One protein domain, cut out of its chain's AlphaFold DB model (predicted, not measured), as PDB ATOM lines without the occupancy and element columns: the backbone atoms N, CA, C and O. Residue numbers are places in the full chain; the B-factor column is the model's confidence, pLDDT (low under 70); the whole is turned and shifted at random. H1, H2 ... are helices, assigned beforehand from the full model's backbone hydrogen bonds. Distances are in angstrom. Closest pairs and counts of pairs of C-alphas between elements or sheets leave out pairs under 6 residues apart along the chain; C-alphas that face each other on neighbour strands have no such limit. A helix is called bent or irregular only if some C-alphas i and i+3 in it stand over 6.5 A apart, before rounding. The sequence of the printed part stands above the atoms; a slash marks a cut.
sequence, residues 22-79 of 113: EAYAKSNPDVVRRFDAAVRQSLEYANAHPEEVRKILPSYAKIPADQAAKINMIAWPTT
ATOM      1  N   GLU A  22     -20.465  40.214  51.217       92.38
ATOM      2  CA  GLU A  22     -19.792  38.990  50.762       92.38
ATOM      3  C   GLU A  22     -19.671  37.942  51.875       92.38
ATOM      4  O   GLU A  22     -19.851  36.749  51.636       92.38
ATOM      5  N   ALA A  23     -19.366  38.379  53.102       96.38
ATOM      6  CA  ALA A  23     -19.234  37.495  54.255       96.38
ATOM      7  C   ALA A  23     -20.545  36.755  54.552       96.38
ATOM      8  O   ALA A  23     -20.532  35.550  54.824       96.38
ATOM      9  N   TYR A  24     -21.681  37.454  54.454       96.31
ATOM     10  CA  TYR A  24     -22.989  36.844  54.640       96.31
ATOM     11  C   TYR A  24     -23.314  35.875  53.505       96.31
ATOM     12  O   TYR A  24     -23.732  34.753  53.783       96.31
ATOM     13  N   ALA A  25     -23.072  36.269  52.250       94.00
ATOM     14  CA  ALA A  25     -23.333  35.422  51.089       94.00
ATOM     15  C   ALA A  25     -22.506  34.128  51.103       94.00
ATOM     16  O   ALA A  25     -23.044  33.054  50.840       94.00
ATOM     17  N   LYS A  26     -21.224  34.210  51.484       93.75
ATOM     18  CA  LYS A  26     -20.332  33.047  51.637       93.75
ATOM     19  C   LYS A  26     -20.782  32.118  52.767       93.75
ATOM     20  O   LYS A  26     -20.696  30.903  52.622       93.75
ATOM     21  N   SER A  27     -21.273  32.677  53.874       97.69
ATOM     22  CA  SER A  27     -21.683  31.892  55.048       97.69
ATOM     23  C   SER A  27     -23.104  31.329  54.937       97.69
ATOM     24  O   SER A  27     -23.415  30.333  55.582       97.69
ATOM     25  N   ASN A  28     -23.973  31.950  54.130       96.88
ATOM     26  CA  ASN A  28     -25.392  31.601  54.013       96.88
ATOM     27  C   ASN A  28     -25.847  31.465  52.543       96.88
ATOM     28  O   ASN A  28     -26.825  32.107  52.144       96.88
ATOM     29  N   PRO A  29     -25.179  30.639  51.716       95.06
ATOM     30  CA  PRO A  29     -25.452  30.582  50.279       95.06
ATOM     31  C   PRO A  29     -26.889  30.144  49.948       95.06
ATOM     32  O   PRO A  29     -27.496  30.688  49.027       95.06
ATOM     33  N   ASP A  30     -27.474  29.221  50.721       95.94
ATOM     34  CA  ASP A  30     -28.865  28.788  50.506       95.94
ATOM     35  C   ASP A  30     -29.881  29.902  50.801       95.94
ATOM     36  O   ASP A  30     -30.847  30.076  50.057       95.94
ATOM     37  N   VAL A  31     -29.642  30.703  51.846       96.62
ATOM     38  CA  VAL A  31     -30.517  31.830  52.199       96.62
ATOM     39  C   VAL A  31     -30.506  32.870  51.086       96.62
ATOM     40  O   VAL A  31     -31.570  33.320  50.666       96.62
ATOM     41  N   VAL A  32     -29.323  33.208  50.567       95.75
ATOM     42  CA  VAL A  32     -29.190  34.160  49.455       95.75
ATOM     43  C   VAL A  32     -29.900  33.648  48.202       95.75
ATOM     44  O   VAL A  32     -30.671  34.390  47.600       95.75
ATOM     45  N   ARG A  33     -29.720  32.370  47.848       94.94
ATOM     46  CA  ARG A  33     -30.395  31.755  46.693       94.94
ATOM     47  C   ARG A  33     -31.919  31.787  46.830       94.94
ATOM     48  O   ARG A  33     -32.619  32.159  45.895       94.94
ATOM     49  N   ARG A  34     -32.453  31.427  48.002       96.25
ATOM     50  CA  ARG A  34     -33.904  31.451  48.260       96.25
ATOM     51  C   ARG A  34     -34.471  32.869  48.272       96.25
ATOM     52  O   ARG A  34     -35.599  33.060  47.831       96.25
ATOM     53  N   PHE A  35     -33.706  33.842  48.766       96.12
ATOM     54  CA  PHE A  35     -34.093  35.249  48.723       96.12
ATOM     55  C   PHE A  35     -34.163  35.768  47.281       96.12
ATOM     56  O   PHE A  35     -35.179  36.349  46.915       96.12
ATOM     57  N   ASP A  36     -33.145  35.504  46.452       94.44
ATOM     58  CA  ASP A  36     -33.155  35.869  45.026       94.44
ATOM     59  C   ASP A  36     -34.368  35.265  44.302       94.44
ATOM     60  O   ASP A  36     -35.125  35.994  43.661       94.44
ATOM     61  N   ALA A  37     -34.638  33.969  44.501       95.06
ATOM     62  CA  ALA A  37     -35.809  33.310  43.925       95.06
ATOM     63  C   ALA A  37     -37.133  33.965  44.367       95.06
ATOM     64  O   ALA A  37     -37.992  34.245  43.530       95.06
ATOM     65  N   ALA A  38     -37.290  34.258  45.663       96.88
ATOM     66  CA  ALA A  38     -38.494  34.902  46.191       96.88
ATOM     67  C   ALA A  38     -38.683  36.332  45.655       96.88
ATOM     68  O   ALA A  38     -39.808  36.746  45.372       96.88
ATOM     69  N   VAL A  39     -37.594  37.090  45.488       95.69
ATOM     70  CA  VAL A  39     -37.637  38.428  44.885       95.69
ATOM     71  C   VAL A  39     -38.026  38.343  43.411       95.69
ATOM     72  O   VAL A  39     -38.900  39.086  42.983       95.69
ATOM     73  N   ARG A  40     -37.467  37.413  42.628       95.06
ATOM     74  CA  ARG A  40     -37.865  37.248  41.217       95.06
ATOM     75  C   ARG A  40     -39.340  36.891  41.080       95.06
ATOM     76  O   ARG A  40     -40.038  37.527  40.297       95.06
ATOM     77  N   GLN A  41     -39.831  35.966  41.902       96.50
ATOM     78  CA  GLN A  41     -41.251  35.607  41.936       96.50
ATOM     79  C   GLN A  41     -42.147  36.798  42.305       96.50
ATOM     80  O   GLN A  41     -43.217  36.968  41.722       96.50
ATOM     81  N   SER A  42     -41.727  37.650  43.247       96.00
ATOM     82  CA  SER A  42     -42.508  38.837  43.612       96.00
ATOM     83  C   SER A  42     -42.518  39.897  42.505       96.00
ATOM     84  O   SER A  42     -43.553  40.521  42.280       96.00
ATOM     85  N   LEU A  43     -41.413  40.061  41.769       94.94
ATOM     86  CA  LEU A  43     -41.323  40.951  40.606       94.94
ATOM     87  C   LEU A  43     -42.186  40.440  39.438       94.94
ATOM     88  O   LEU A  43     -42.905  41.223  38.816       94.94
ATOM     89  N   GLU A  44     -42.183  39.130  39.174       96.12
ATOM     90  CA  GLU A  44     -43.093  38.491  38.209       96.12
ATOM     91  C   GLU A  44     -44.557  38.740  38.580       96.12
ATOM     92  O   GLU A  44     -45.341  39.185  37.739       96.12
ATOM     93  N   TYR A  45     -44.911  38.537  39.853       96.06
ATOM     94  CA  TYR A  45     -46.250  38.828  40.358       96.06
ATOM     95  C   TYR A  45     -46.607  40.309  40.180       96.06
ATOM     96  O   TYR A  45     -47.672  40.627  39.663       96.06
ATOM     97  N   ALA A  46     -45.717  41.235  40.541       94.31
ATOM     98  CA  ALA A  46     -45.969  42.669  40.402       94.31
ATOM     99  C   ALA A  46     -46.263  43.080  38.947       94.31
ATOM    100  O   ALA A  46     -47.159  43.892  38.712       94.31
ATOM    101  N   ASN A  47     -45.564  42.487  37.972       93.06
ATOM    102  CA  ASN A  47     -45.829  42.719  36.549       93.06
ATOM    103  C   ASN A  47     -47.178  42.142  36.095       93.06
ATOM    104  O   ASN A  47     -47.862  42.762  35.283       93.06
ATOM    105  N   ALA A  48     -47.568  40.971  36.606       95.31
ATOM    106  CA  ALA A  48     -48.847  40.339  36.275       95.31
ATOM    107  C   ALA A  48     -50.047  40.971  37.013       95.31
ATOM    108  O   ALA A  48     -51.178  40.881  36.536       95.31
ATOM    109  N   HIS A  49     -49.806  41.650  38.140       94.56
ATOM    110  CA  HIS A  49     -50.831  42.192  39.040       94.56
ATOM    111  C   HIS A  49     -50.664  43.706  39.316       94.56
ATOM    112  O   HIS A  49     -50.637  44.131  40.477       94.56
ATOM    113  N   PRO A  50     -50.602  44.574  38.286       91.12
ATOM    114  CA  PRO A  50     -50.298  45.998  38.467       91.12
ATOM    115  C   PRO A  50     -51.328  46.747  39.330       91.12
ATOM    116  O   PRO A  50     -50.974  47.679  40.050       91.12
ATOM    117  N   GLU A  51     -52.601  46.338  39.316       90.56
ATOM    118  CA  GLU A  51     -53.628  46.963  40.162       90.56
ATOM    119  C   GLU A  51     -53.449  46.650  41.651       90.56
ATOM    120  O   GLU A  51     -53.756  47.482  42.503       90.56
ATOM    121  N   GLU A  52     -52.942  45.465  41.990       92.19
ATOM    122  CA  GLU A  52     -52.653  45.106  43.380       92.19
ATOM    123  C   GLU A  52     -51.460  45.903  43.906       92.19
ATOM    124  O   GLU A  52     -51.523  46.435  45.016       92.19
ATOM    125  N   VAL A  53     -50.436  46.101  43.069       91.75
ATOM    126  CA  VAL A  53     -49.308  46.995  43.370       91.75
ATOM    127  C   VAL A  53     -49.804  48.416  43.660       91.75
ATOM    128  O   VAL A  53     -49.404  49.025  44.653       91.75
ATOM    129  N   ARG A  54     -50.739  48.948  42.860       90.38
ATOM    130  CA  ARG A  54     -51.311  50.284  43.111       90.38
ATOM    131  C   ARG A  54     -52.058  50.370  44.438       90.38
ATOM    132  O   ARG A  54     -51.929  51.367  45.148       90.38
ATOM    133  N   LYS A  55     -52.825  49.337  44.788       90.38
ATOM    134  CA  LYS A  55     -53.644  49.309  46.011       90.38
ATOM    135  C   LYS A  55     -52.820  49.352  47.294       90.38
ATOM    136  O   LYS A  55     -53.317  49.865  48.295       90.38
ATOM    137  N   ILE A  56     -51.588  48.840  47.285       91.62
ATOM    138  CA  ILE A  56     -50.742  48.836  48.486       91.62
ATOM    139  C   ILE A  56     -50.013  50.166  48.712       91.62
ATOM    140  O   ILE A  56     -49.647  50.451  49.852       91.62
ATOM    141  N   LEU A  57     -49.839  51.011  47.688       90.12
ATOM    142  CA  LEU A  57     -49.096  52.277  47.791       90.12
ATOM    143  C   LEU A  57     -49.551  53.192  48.942       90.12
ATOM    144  O   LEU A  57     -48.684  53.682  49.673       90.12
ATOM    145  N   PRO A  58     -50.859  53.406  49.188       90.94
ATOM    146  CA  PRO A  58     -51.303  54.247  50.298       90.94
ATOM    147  C   PRO A  58     -50.885  53.717  51.675       90.94
ATOM    148  O   PRO A  58     -50.749  54.506  52.607       90.94
ATOM    149  N   SER A  59     -50.654  52.404  51.807       91.25
ATOM    150  CA  SER A  59     -50.343  51.777  53.098       91.25
ATOM    151  C   SER A  59     -48.939  52.105  53.612       91.25
ATOM    152  O   SER A  59     -48.744  52.177  54.824       91.25
ATOM    153  N   TYR A  60     -47.974  52.353  52.718       90.88
ATOM    154  CA  TYR A  60     -46.575  52.594  53.095       90.88
ATOM    155  C   TYR A  60     -45.995  53.898  52.538       90.88
ATOM    156  O   TYR A  60     -45.179  54.532  53.204       90.88
ATOM    157  N   ALA A  61     -46.424  54.341  51.351       87.88
ATOM    158  CA  ALA A  61     -45.896  55.547  50.713       87.88
ATOM    159  C   ALA A  61     -46.656  56.824  51.116       87.88
ATOM    160  O   ALA A  61     -46.257  57.919  50.727       87.88
ATOM    161  N   LYS A  62     -47.751  56.699  51.888       87.69
ATOM    162  CA  LYS A  62     -48.651  57.806  52.281       87.69
ATOM    163  C   LYS A  62     -49.171  58.618  51.082       87.69
ATOM    164  O   LYS A  62     -49.474  59.801  51.209       87.69
ATOM    165  N   ILE A  63     -49.271  57.974  49.920       88.00
ATOM    166  CA  ILE A  63     -49.823  58.559  48.698       88.00
ATOM    167  C   ILE A  63     -51.352  58.410  48.747       88.00
ATOM    168  O   ILE A  63     -51.828  57.288  48.940       88.00
ATOM    169  N   PRO A  64     -52.133  59.491  48.569       89.81
ATOM    170  CA  PRO A  64     -53.588  59.410  48.466       89.81
ATOM    171  C   PRO A  64     -54.047  58.432  47.375       89.81
ATOM    172  O   PRO A  64     -53.429  58.335  46.314       89.81
ATOM    173  N   ALA A  65     -55.142  57.707  47.610       87.12
ATOM    174  CA  ALA A  65     -55.600  56.645  46.708       87.12
ATOM    175  C   ALA A  65     -55.925  57.150  45.287       87.12
ATOM    176  O   ALA A  65     -55.623  56.479  44.299       87.12
ATOM    177  N   ASP A  66     -56.487  58.354  45.177       89.56
ATOM    178  CA  ASP A  66     -56.804  59.012  43.908       89.56
ATOM    179  C   ASP A  66     -55.549  59.410  43.111       89.56
ATOM    180  O   ASP A  66     -55.588  59.468  41.878       89.56
ATOM    181  N   GLN A  67     -54.434  59.660  43.800       89.38
ATOM    182  CA  GLN A  67     -53.132  59.907  43.186       89.38
ATOM    183  C   GLN A  67     -52.432  58.598  42.818       89.38
ATOM    184  O   GLN A  67     -51.930  58.483  41.704       89.38
ATOM    185  N   ALA A  68     -52.463  57.591  43.698       87.38
ATOM    186  CA  ALA A  68     -51.876  56.274  43.447       87.38
ATOM    187  C   ALA A  68     -52.447  55.613  42.179       87.38
ATOM    188  O   ALA A  68     -51.698  55.028  41.394       87.38
ATOM    189  N   ALA A  69     -53.748  55.786  41.921       86.06
ATOM    190  CA  ALA A  69     -54.419  55.297  40.716       86.06
ATOM    191  C   ALA A  69     -53.879  55.905  39.403       86.06
ATOM    192  O   ALA A  69     -54.044  55.314  38.339       86.06
ATOM    193  N   LYS A  70     -53.231  57.076  39.466       87.56
ATOM    194  CA  LYS A  70     -52.701  57.810  38.304       87.56
ATOM    195  C   LYS A  70     -51.197  57.626  38.113       87.56
ATOM    196  O   LYS A  70     -50.642  58.152  37.151       87.56
ATOM    197  N   ILE A  71     -50.523  56.924  39.025       84.56
ATOM    198  CA  ILE A  71     -49.083  56.705  38.918       84.56
ATOM    199  C   ILE A  71     -48.818  55.751  37.757       84.56
ATOM    200  O   ILE A  71     -49.341  54.632  37.708       84.56
ATOM    201  N   ASN A  72     -47.965  56.203  36.839       82.31
ATOM    202  CA  ASN A  72     -47.364  55.321  35.859       82.31
ATOM    203  C   ASN A  72     -46.387  54.400  36.596       82.31
ATOM    204  O   ASN A  72     -45.373  54.866  37.120       82.31
ATOM    205  N   MET A  73     -46.745  53.121  36.711       82.06
ATOM    206  CA  MET A  73     -45.913  52.144  37.403       82.06
ATOM    207  C   MET A  73     -44.611  51.949  36.630       82.06
ATOM    208  O   MET A  73     -44.604  51.924  35.399       82.06
ATOM    209  N   ILE A  74     -43.514  51.802  37.366       79.25
ATOM    210  CA  ILE A  74     -42.246  51.373  36.781       79.25
ATOM    211  C   ILE A  74     -42.356  49.915  36.317       79.25
ATOM    212  O   ILE A  74     -43.205  49.163  36.799       79.25
ATOM    213  N   ALA A  75     -41.477  49.513  35.401       83.81
ATOM    214  CA  ALA A  75     -41.272  48.098  35.116       83.81
ATOM    215  C   ALA A  75     -40.584  47.410  36.308       83.81
ATOM    216  O   ALA A  75     -39.742  48.020  36.973       83.81
ATOM    217  N   TRP A  76     -40.899  46.134  36.539       90.12
ATOM    218  CA  TRP A  76     -40.273  45.303  37.572       90.12
ATOM    219  C   TRP A  76     -39.409  44.217  36.913       90.12
ATOM    220  O   TRP A  76     -39.846  43.071  36.808       90.12
ATOM    221  N   PRO A  77     -38.218  44.548  36.381       91.56
ATOM    222  CA  PRO A  77     -37.402  43.581  35.656       91.56
ATOM    223  C   PRO A  77     -36.977  42.430  36.574       91.56
ATOM    224  O   PRO A  77     -36.503  42.654  37.684       91.56
ATOM    225  N   THR A  78     -37.124  41.196  36.097       91.81
ATOM    226  CA  THR A  78     -36.779  39.974  36.848       91.81
ATOM    227  C   THR A  78     -35.328  39.552  36.641       91.81
ATOM    228  O   THR A  78     -34.867  38.589  37.252       91.81
ATOM    229  N   THR A  79     -34.600  40.271  35.788       89.50
ATOM    230  CA  THR A  79     -33.183  40.090  35.477       89.50
ATOM    231  C   THR A  79     -32.440  41.407  35.638       89.50
ATOM    232  O   THR A  79     -33.032  42.486  35.575       89.50
TER     233      THR A  79
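What this domain is: This is residues 22 to 79 of the 113 residues of a protein of Micromonospora aurantiaca (UniProt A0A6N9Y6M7). One long helix, H2, makes most of the length, with the short helix H1 turned off at its start and H3 turning away at its far end to make an L-shaped corner. The small helix H4 packs on H3, and residues 69 to 79, with no named element, fold back from there toward H2. The printed part has 58 residues with four named helices, in the order H1, H2, H3, H4, and no named strand; its class is all helix. It is only just loose, close to extended, with a radius of gyration of the C-alphas of 15.2 A and spans of 46 by 22 by 14 A.

How they stand to each other: H1, residues 22 to 27, and H2, residues 29 to 48, are close but not clearly touching; their closest C-alphas, those of Ala 25 and Val 32, are 6.2 A apart. They run opposite ways at a steep tilt of 68 degrees, only just short of about perpendicular. H3, residues 50 to 60, is likewise close to H2 but not clearly touching, with the closest C-alphas, those of Ala 46 and Val 53, 6.2 A apart. H2 and H3 run opposite ways at a steep tilt of 67 degrees, only just short of about perpendicular. H4, residues 65 to 68, touches H3, the closest C-alphas being those of Arg 54 and Ala 68, 6.0 A apart. H1 is apart from H3 and H4, and H2 is apart from H4. In H1 and H2 every O i to N i+4 pair is within hydrogen-bond range; in H3 3 of 7 are, beside 7 of 8 O i to N i+3 pairs, and H4 is too short for an O i to N i+4 pair.

Where its parts are: H1 begins at C-alpha 22, (-19.792, 38.990, 50.762). H2 is 29.0 A long and ends at C-alpha 48, (-48.847, 40.339, 36.275). H3 measures 16.5 A and is irregular, but only just: C-alphas 55 and 58 are 6.9 A apart. H4 ends at C-alpha 68, (-51.876, 56.274, 43.447).

The domain as a whole: The two C-alphas farthest apart, those of Ser 27 and Asp 66, are 45.8 A apart. Residues 26 to 31, of which 29 to 31 belong to H2, stand free. The three links between the helices are tight, and the printed part has no cut. The mean pLDDT of the printed part is 91.9, and no printed residue is under 70.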